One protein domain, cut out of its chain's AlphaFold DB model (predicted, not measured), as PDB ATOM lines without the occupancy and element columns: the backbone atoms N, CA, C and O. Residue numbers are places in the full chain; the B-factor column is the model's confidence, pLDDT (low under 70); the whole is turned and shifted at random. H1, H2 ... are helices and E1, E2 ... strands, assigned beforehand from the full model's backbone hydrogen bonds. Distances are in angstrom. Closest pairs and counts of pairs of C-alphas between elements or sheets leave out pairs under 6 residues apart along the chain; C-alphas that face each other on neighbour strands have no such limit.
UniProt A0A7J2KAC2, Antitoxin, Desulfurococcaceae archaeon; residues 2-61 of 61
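Overview. This is residues 2 to 61 of the 61 residues of the protein "Antitoxin" of Desulfurococcaceae archaeon (UniProt A0A7J2KAC2). There is little regular structure: a small hairpin of two strands, E1 and E2, then a long winding unnamed stretch, residues 14 to 49, that leads to a helix, H1, standing free. The printed part has 60 residues, with 18 in named elements, in the order E1, E2, H1; the strands are antiparallel and the class is mixed. It is only just loose, close to extended, with a radius of gyration of the C-alphas of 15.5 A, and flat, spanning 42 by 38 by 18 A.

Along the chain. E1 is residues 4 to 7, from C-alpha 4 at (-24.953, -45.864, 18.236). E2 is residues 10 to 13. H1 is residues 50 to 59, 15.1 A long, ending with C-alpha 59 at (-36.584, -29.173, 31.980).

Arrangement. E1 and E2 form a hairpin with a tight link, at 148 degrees between directions; N 5 and O 12 are 2.8 A apart, within hydrogen-bond range. E1 and H1 are apart. In H1, 4 of 6 O i to N i+4 pairs are within range.

Size, cuts and confidence. The C-alphas farthest apart, of Asn 8 and Glu 47, are 43.6 A apart. The printed part has no cut. The link from E2 to H1 is long, 36 residues. Residues 29 to 46, 48 and 50 to 61 have pLDDT under 70.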
ATOM      1  N   VAL A   2     -30.769 -42.315  21.986       78.62
ATOM      2  CA  VAL A   2     -29.460 -42.227  21.323       78.62
ATOM      3  C   VAL A   2     -29.276 -43.455  20.441       78.62
ATOM      4  O   VAL A   2     -29.550 -44.572  20.878       78.62
ATOM      5  N   ARG A   3     -28.832 -43.262  19.198       80.75
ATOM      6  CA  ARG A   3     -28.437 -44.359  18.309       80.75
ATOM      7  C   ARG A   3     -26.922 -44.423  18.266       80.75
ATOM      8  O   ARG A   3     -26.269 -43.391  18.151       80.75
ATOM      9  N   ALA A   4     -26.382 -45.629  18.325       88.94
ATOM     10  CA  ALA A   4     -24.953 -45.864  18.236       88.94
ATOM     11  C   ALA A   4     -24.662 -47.004  17.261       88.94
ATOM     12  O   ALA A   4     -25.504 -47.878  17.039       88.94
ATOM     13  N   ARG A   5     -23.467 -46.979  16.681       88.25
ATOM     14  CA  ARG A   5     -22.904 -48.043  15.859       88.25
ATOM     15  C   ARG A   5     -21.775 -48.707  16.631       88.25
ATOM     16  O   ARG A   5     -20.920 -48.026  17.187       88.25
ATOM     17  N   TYR A   6     -21.788 -50.032  16.664       87.88
ATOM     18  CA  TYR A   6     -20.710 -50.803  17.261       87.88
ATOM     19  C   TYR A   6     -19.609 -51.039  16.227       87.88
ATOM     20  O   TYR A   6     -19.858 -51.663  15.196       87.88
ATOM     21  N   GLU A   7     -18.410 -50.525  16.489       91.56
ATOM     22  CA  GLU A   7     -17.238 -50.668  15.622       91.56
ATOM     23  C   GLU A   7     -15.983 -50.842  16.473       91.56
ATOM     24  O   GLU A   7     -15.768 -50.065  17.401       91.56
ATOM     25  N   ASN A   8     -15.136 -51.821  16.139       95.31
ATOM     26  CA  ASN A   8     -13.861 -52.075  16.827       95.31
ATOM     27  C   ASN A   8     -14.000 -52.123  18.358       95.31
ATOM     28  O   ASN A   8     -13.221 -51.513  19.083       95.31
ATOM     29  N   SER A   9     -15.030 -52.821  18.836       91.50
ATOM     30  CA  SER A   9     -15.332 -52.968  20.263       91.50
ATOM     31  C   SER A   9     -15.762 -51.693  20.997       91.50
ATOM     32  O   SER A   9     -15.753 -51.661  22.225       91.50
ATOM     33  N   VAL A  10     -16.199 -50.658  20.269       94.19
ATOM     34  CA  VAL A  10     -16.666 -49.382  20.832       94.19
ATOM     35  C   VAL A  10     -18.068 -49.041  20.318       94.19
ATOM     36  O   VAL A  10     -18.347 -49.146  19.122       94.19
ATOM     37  N   LEU A  11     -18.959 -48.591  21.211       90.81
ATOM     38  CA  LEU A  11     -20.248 -47.996  20.844       90.81
ATOM     39  C   LEU A  11     -20.050 -46.523  20.476       90.81
ATOM     40  O   LEU A  11     -19.859 -45.675  21.342       90.81
ATOM     41  N   LYS A  12     -20.114 -46.215  19.182       92.44
ATOM     42  CA  LYS A  12     -19.973 -44.854  18.661       92.44
ATOM     43  C   LYS A  12     -21.347 -44.228  18.445       92.44
ATOM     44  O   LYS A  12     -22.116 -44.769  17.647       92.44
ATOM     45  N   PRO A  13     -21.696 -43.120  19.108       92.19
ATOM     46  CA  PRO A  13     -22.978 -42.476  18.873       92.19
ATOM     47  C   PRO A  13     -23.040 -41.904  17.446       92.19
ATOM     48  O   PRO A  13     -22.032 -41.477  16.891       92.19
ATOM     49  N   LEU A  14     -24.226 -41.932  16.831       92.12
ATOM     50  CA  LEU A  14     -24.453 -41.364  15.493       92.12
ATOM     51  C   LEU A  14     -24.594 -39.834  15.521       92.12
ATOM     52  O   LEU A  14     -24.453 -39.185  14.490       92.12
ATOM     53  N   GLU A  15     -24.881 -39.276  16.694       90.81
ATOM     54  CA  GLU A  15     -25.043 -37.848  16.964       90.81
ATOM     55  C   GLU A  15     -24.182 -37.477  18.179       90.81
ATOM     56  O   GLU A  15     -23.835 -38.343  18.984       90.81
ATOM     57  N   LYS A  16     -23.818 -36.198  18.331       90.38
ATOM     58  CA  LYS A  16     -23.004 -35.752  19.468       90.38
ATOM     59  C   LYS A  16     -23.742 -36.012  20.787       90.38
ATOM     60  O   LYS A  16     -24.903 -35.638  20.933       90.38
ATOM     61  N   LEU A  17     -23.040 -36.605  21.749       88.88
ATOM     62  CA  LEU A  17     -23.487 -36.713  23.133       88.88
ATOM     63  C   LEU A  17     -22.777 -35.663  23.975       88.88
ATOM     64  O   LEU A  17     -21.559 -35.522  23.881       88.88
ATOM     65  N   ASP A  18     -23.547 -34.937  24.776       89.12
ATOM     66  CA  ASP A  18     -23.036 -33.971  25.745       89.12
ATOM     67  C   ASP A  18     -23.150 -34.590  27.141       89.12
ATOM     68  O   ASP A  18     -24.086 -34.314  27.886       89.12
ATOM     69  N   LEU A  19     -22.262 -35.550  27.412       90.06
ATOM     70  CA  LEU A  19     -22.158 -36.240  28.699       90.06
ATOM     71  C   LEU A  19     -20.940 -35.716  29.452       90.06
ATOM     72  O   LEU A  19     -19.899 -35.440  28.848       90.06
ATOM     73  N   ARG A  20     -21.058 -35.615  30.772       92.62
ATOM     74  CA  ARG A  20     -19.930 -35.285  31.649       92.62
ATOM     75  C   ARG A  20     -19.104 -36.534  31.934       92.62
ATOM     76  O   ARG A  20     -19.602 -37.659  31.907       92.62
ATOM     77  N   GLU A  21     -17.824 -36.338  32.227       92.31
ATOM     78  CA  GLU A  21     -16.955 -37.440  32.628       92.31
ATOM     79  C   GLU A  21     -17.492 -38.108  33.904       92.31
ATOM     80  O   GLU A  21     -17.840 -37.431  34.871       92.31
ATOM     81  N   GLY A  22     -17.592 -39.440  33.878       92.69
ATOM     82  CA  GLY A  22     -18.161 -40.237  34.966       92.69
ATOM     83  C   GLY A  22     -19.684 -40.424  34.924       92.69
ATOM     84  O   GLY A  22     -20.208 -41.142  35.769       92.69
ATOM     85  N   GLU A  23     -20.407 -39.835  33.964       89.62
ATOM     86  CA  GLU A  23     -21.845 -40.097  33.808       89.62
ATOM     87  C   GLU A  23     -22.116 -41.508  33.265       89.62
ATOM     88  O   GLU A  23     -21.623 -41.907  32.207       89.62
ATOM     89  N   GLU A  24     -22.953 -42.259  33.980       84.69
ATOM     90  CA  GLU A  24     -23.379 -43.599  33.586       84.69
ATOM     91  C   GLU A  24     -24.594 -43.548  32.655       84.69
ATOM     92  O   GLU A  24     -25.503 -42.727  32.800       84.69
ATOM     93  N   VAL A  25     -24.646 -44.475  31.697       82.94
ATOM     94  CA  VAL A  25     -25.769 -44.602  30.764       82.94
ATOM     95  C   VAL A  25     -26.240 -46.045  30.667       82.94
ATOM     96  O   VAL A  25     -25.456 -46.988  30.733       82.94
ATOM     97  N   ILE A  26     -27.542 -46.222  30.444       79.12
ATOM     98  CA  ILE A  26     -28.144 -47.532  30.198       79.12
ATOM     99  C   ILE A  26     -28.177 -47.779  28.686       79.12
ATOM    100  O   ILE A  26     -28.817 -47.037  27.936       79.12
ATOM    101  N   VAL A  27     -27.509 -48.840  28.230       80.50
ATOM    102  CA  VAL A  27     -27.510 -49.252  26.820       80.50
ATOM    103  C   VAL A  27     -28.599 -50.295  26.586       80.50
ATOM    104  O   VAL A  27     -28.608 -51.351  27.210       80.50
ATOM    105  N   VAL A  28     -29.493 -50.021  25.635       74.19
ATOM    106  CA  VAL A  28     -30.526 -50.972  25.201       74.19
ATOM    107  C   VAL A  28     -30.210 -51.436  23.781       74.19
ATOM    108  O   VAL A  28     -30.330 -50.668  22.823       74.19
ATOM    109  N   LEU A  29     -29.813 -52.701  23.627       68.94
ATOM    110  CA  LEU A  29     -29.525 -53.304  22.325       68.94
ATOM    111  C   LEU A  29     -30.826 -53.734  21.638       68.94
ATOM    112  O   LEU A  29     -31.420 -54.757  21.966       68.94
ATOM    113  N   LYS A  30     -31.264 -52.965  20.637       63.50
ATOM    114  CA  LYS A  30     -32.387 -53.341  19.766       63.50
ATOM    115  C   LYS A  30     -31.883 -54.185  18.596       63.50
ATOM    116  O   LYS A  30     -31.841 -53.701  17.470       63.50
ATOM    117  N   ASN A  31     -31.459 -55.418  18.857       54.50
ATOM    118  CA  ASN A  31     -31.161 -56.369  17.787       54.50
ATOM    119  C   ASN A  31     -31.504 -57.801  18.211       54.50
ATOM    120  O   ASN A  31     -30.629 -58.618  18.459       54.50
ATOM    121  N   PHE A  32     -32.799 -58.088  18.302       51.28
ATOM    122  CA  PHE A  32     -33.313 -59.451  18.227       51.28
ATOM    123  C   PHE A  32     -34.500 -59.430  17.270       51.28
ATOM    124  O   PHE A  32     -35.467 -58.692  17.490       51.28
ATOM    125  N   ALA A  33     -34.444 -60.260  16.229       46.50
ATOM    126  CA  ALA A  33     -35.651 -60.892  15.719       46.50
ATOM    127  C   ALA A  33     -36.236 -61.681  16.909       46.50
ATOM    128  O   ALA A  33     -35.780 -62.779  17.192       46.50
ATOM    129  N   GLY A  34     -37.067 -61.027  17.725       44.06
ATOM    130  CA  GLY A  34     -37.475 -61.514  19.051       44.06
ATOM    131  C   GLY A  34     -37.615 -60.430  20.132       44.06
ATOM    132  O   GLY A  34     -38.299 -60.642  21.124       44.06
ATOM    133  N   PHE A  35     -37.080 -59.213  19.941       48.12
ATOM    134  CA  PHE A  35     -37.243 -58.122  20.929       48.12
ATOM    135  C   PHE A  35     -38.712 -57.677  21.091       48.12
ATOM    136  O   PHE A  35     -39.093 -57.100  22.105       48.12
ATOM    137  N   LYS A  36     -39.552 -57.941  20.079       50.75
ATOM    138  CA  LYS A  36     -41.010 -57.766  20.156       50.75
ATOM    139  C   LYS A  36     -41.725 -58.910  20.886       50.75
ATOM    140  O   LYS A  36     -42.843 -58.682  21.337       50.75
ATOM    141  N   ASP A  37     -41.104 -60.084  20.982       51.16
ATOM    142  CA  ASP A  37     -41.747 -61.326  21.419       51.16
ATOM    143  C   ASP A  37     -41.457 -61.645  22.898       51.16
ATOM    144  O   ASP A  37     -42.306 -62.223  23.570       51.16
ATOM    145  N   GLU A  38     -40.309 -61.207  23.438       43.34
ATOM    146  CA  GLU A  38     -39.897 -61.491  24.828       43.34
ATOM    147  C   GLU A  38     -40.124 -60.360  25.840       43.34
ATOM    148  O   GLU A  38     -40.079 -60.607  27.043       43.34
ATOM    149  N   ILE A  39     -40.415 -59.128  25.408       48.69
ATOM    150  CA  ILE A  39     -41.009 -58.157  26.335       48.69
ATOM    151  C   ILE A  39     -42.495 -58.509  26.379       48.69
ATOM    152  O   ILE A  39     -43.181 -58.197  25.400       48.69
ATOM    153  N   PRO A  40     -43.031 -59.135  27.454       42.50
ATOM    154  CA  PRO A  40     -44.473 -59.253  27.600       42.50
ATOM    155  C   PRO A  40     -44.984 -57.834  27.505       42.50
ATOM    156  O   PRO A  40     -44.636 -57.035  28.364       42.50
ATOM    157  N   LYS A  41     -45.670 -57.511  26.404       46.12
ATOM    158  CA  LYS A  41     -46.144 -56.185  26.010       46.12
ATOM    159  C   LYS A  41     -46.513 -55.399  27.266       46.12
ATOM    160  O   LYS A  41     -47.633 -55.557  27.753       46.12
ATOM    161  N   ILE A  42     -45.560 -54.646  27.841       50.31
ATOM    162  CA  ILE A  42     -45.764 -54.053  29.163       50.31
ATOM    163  C   ILE A  42     -46.708 -52.904  28.884       50.31
ATOM    164  O   ILE A  42     -46.312 -51.813  28.481       50.31
ATOM    165  N   THR A  43     -47.993 -53.202  28.998       50.94
ATOM    166  CA  THR A  43     -49.054 -52.229  28.862       50.94
ATOM    167  C   THR A  43     -49.094 -51.549  30.211       50.94
ATOM    168  O   THR A  43     -49.864 -51.927  31.089       50.94
ATOM    169  N   VAL A  44     -48.180 -50.601  30.410       53.22
ATOM    170  CA  VAL A  44     -48.220 -49.738  31.583       53.22
ATOM    171  C   VAL A  44     -49.425 -48.827  31.372       53.22
ATOM    172  O   VAL A  44     -49.364 -47.863  30.608       53.22
ATOM    173  N   ARG A  45     -50.559 -49.178  31.990       51.16
ATOM    174  CA  ARG A  45     -51.672 -48.243  32.148       51.16
ATOM    175  C   ARG A  45     -51.171 -47.145  33.068       51.16
ATOM    176  O   ARG A  45     -51.016 -47.348  34.265       51.16
ATOM    177  N   THR A  46     -50.840 -46.027  32.460       55.00
ATOM    178  CA  THR A  46     -50.438 -44.799  33.125       55.00
ATOM    179  C   THR A  46     -51.526 -43.781  32.825       55.00
ATOM    180  O   THR A  46     -52.073 -43.779  31.720       55.00
ATOM    181  N   GLU A  47     -51.897 -42.970  33.812       72.25
ATOM    182  CA  GLU A  47     -52.821 -41.852  33.577       72.25
ATOM    183  C   GLU A  47     -52.163 -40.772  32.703       72.25
ATOM    184  O   GLU A  47     -52.847 -40.059  31.973       72.25
ATOM    185  N   GLU A  48     -50.827 -40.713  32.713       62.78
ATOM    186  CA  GLU A  48     -50.011 -39.776  31.945       62.78
ATOM    187  C   GLU A  48     -48.990 -40.495  31.058       62.78
ATOM    188  O   GLU A  48     -48.407 -41.509  31.442       62.78
ATOM    189  N   ASN A  49     -48.739 -39.954  29.865       71.31
ATOM    190  CA  ASN A  49     -47.780 -40.527  28.929       71.31
ATOM    191  C   ASN A  49     -46.374 -40.578  29.569       71.31
ATOM    192  O   ASN A  49     -45.774 -39.531  29.829       71.31
ATOM    193  N   PRO A  50     -45.788 -41.772  29.785       64.56
ATOM    194  CA  PRO A  50     -44.539 -41.906  30.530       64.56
ATOM    195  C   PRO A  50     -43.355 -41.267  29.796       64.56
ATOM    196  O   PRO A  50     -42.379 -40.871  30.427       64.56
ATOM    197  N   ILE A  51     -43.440 -41.128  28.469       68.12
ATOM    198  CA  ILE A  51     -42.424 -40.438  27.668       68.12
ATOM    199  C   ILE A  51     -42.469 -38.926  27.932       68.12
ATOM    200  O   ILE A  51     -41.419 -38.290  28.003       68.12
ATOM    201  N   GLU A  52     -43.661 -38.354  28.119       69.62
ATOM    202  CA  GLU A  52     -43.839 -36.927  28.413       69.62
ATOM    203  C   GLU A  52     -43.401 -36.589  29.841       69.62
ATOM    204  O   GLU A  52     -42.667 -35.619  30.027       69.62
ATOM    205  N   ARG A  53     -43.740 -37.437  30.822       69.25
ATOM    206  CA  ARG A  53     -43.301 -37.297  32.223       69.25
ATOM    207  C   ARG A  53     -41.777 -37.292  32.361       69.25
ATOM    208  O   ARG A  53     -41.193 -36.428  33.003       69.25
ATOM    209  N   LEU A  54     -41.107 -38.231  31.694       66.88
ATOM    210  CA  LEU A  54     -39.642 -38.295  31.696       66.88
ATOM    211  C   LEU A  54     -39.000 -37.124  30.929       66.88
ATOM    212  O   LEU A  54     -37.852 -36.762  31.184       66.88
ATOM    213  N   GLY A  55     -39.721 -36.542  29.968       63.38
ATOM    214  CA  GLY A  55     -39.288 -35.359  29.227       63.38
ATOM    215  C   GLY A  55     -39.425 -34.057  30.023       63.38
ATOM    216  O   GLY A  55     -38.605 -33.157  29.844       63.38
ATOM    217  N   SER A  56     -40.425 -33.951  30.903       65.25
ATOM    218  CA  SER A  56     -40.661 -32.764  31.732       65.25
ATOM    219  C   SER A  56     -39.712 -32.681  32.930       65.25
ATOM    220  O   SER A  56     -39.224 -31.592  33.225       65.25
ATOM    221  N   GLU A  57     -39.342 -33.814  33.538       58.88
ATOM    222  CA  GLU A  57     -38.341 -33.881  34.621       58.88
ATOM    223  C   GLU A  57     -36.961 -33.339  34.185       58.88
ATOM    224  O   GLU A  57     -36.214 -32.800  34.997       58.88
ATOM    225  N   ARG A  58     -36.638 -33.391  32.884       54.31
ATOM    226  CA  ARG A  58     -35.383 -32.858  32.323       54.31
ATOM    227  C   ARG A  58     -35.365 -31.342  32.095       54.31
ATOM    228  O   ARG A  58     -34.311 -30.818  31.760       54.31
ATOM    229  N   ARG A  59     -36.498 -30.635  32.215       54.41
ATOM    230  CA  ARG A  59     -36.584 -29.173  31.980       54.41
ATOM    231  C   ARG A  59     -36.458 -28.327  33.250       54.41
ATOM    232  O   ARG A  59     -36.533 -27.107  33.141       54.41
ATOM    233  N   VAL A  60     -36.291 -28.942  34.422       50.59
ATOM    234  CA  VAL A  60     -36.244 -28.239  35.723       50.59
ATOM    235  C   VAL A  60     -34.835 -28.239  36.346       50.59
ATOM    236  O   VAL A  60     -34.674 -27.909  37.515       50.59
ATOM    237  N   VAL A  61     -33.796 -28.555  35.570       44.22
ATOM    238  CA  VAL A  61     -32.386 -28.395  35.975       44.22
ATOM    239  C   VAL A  61     -31.635 -27.481  35.026       44.22
ATOM    240  O   VAL A  61     -31.908 -27.551  33.806       44.22
TER     241      VAL A  61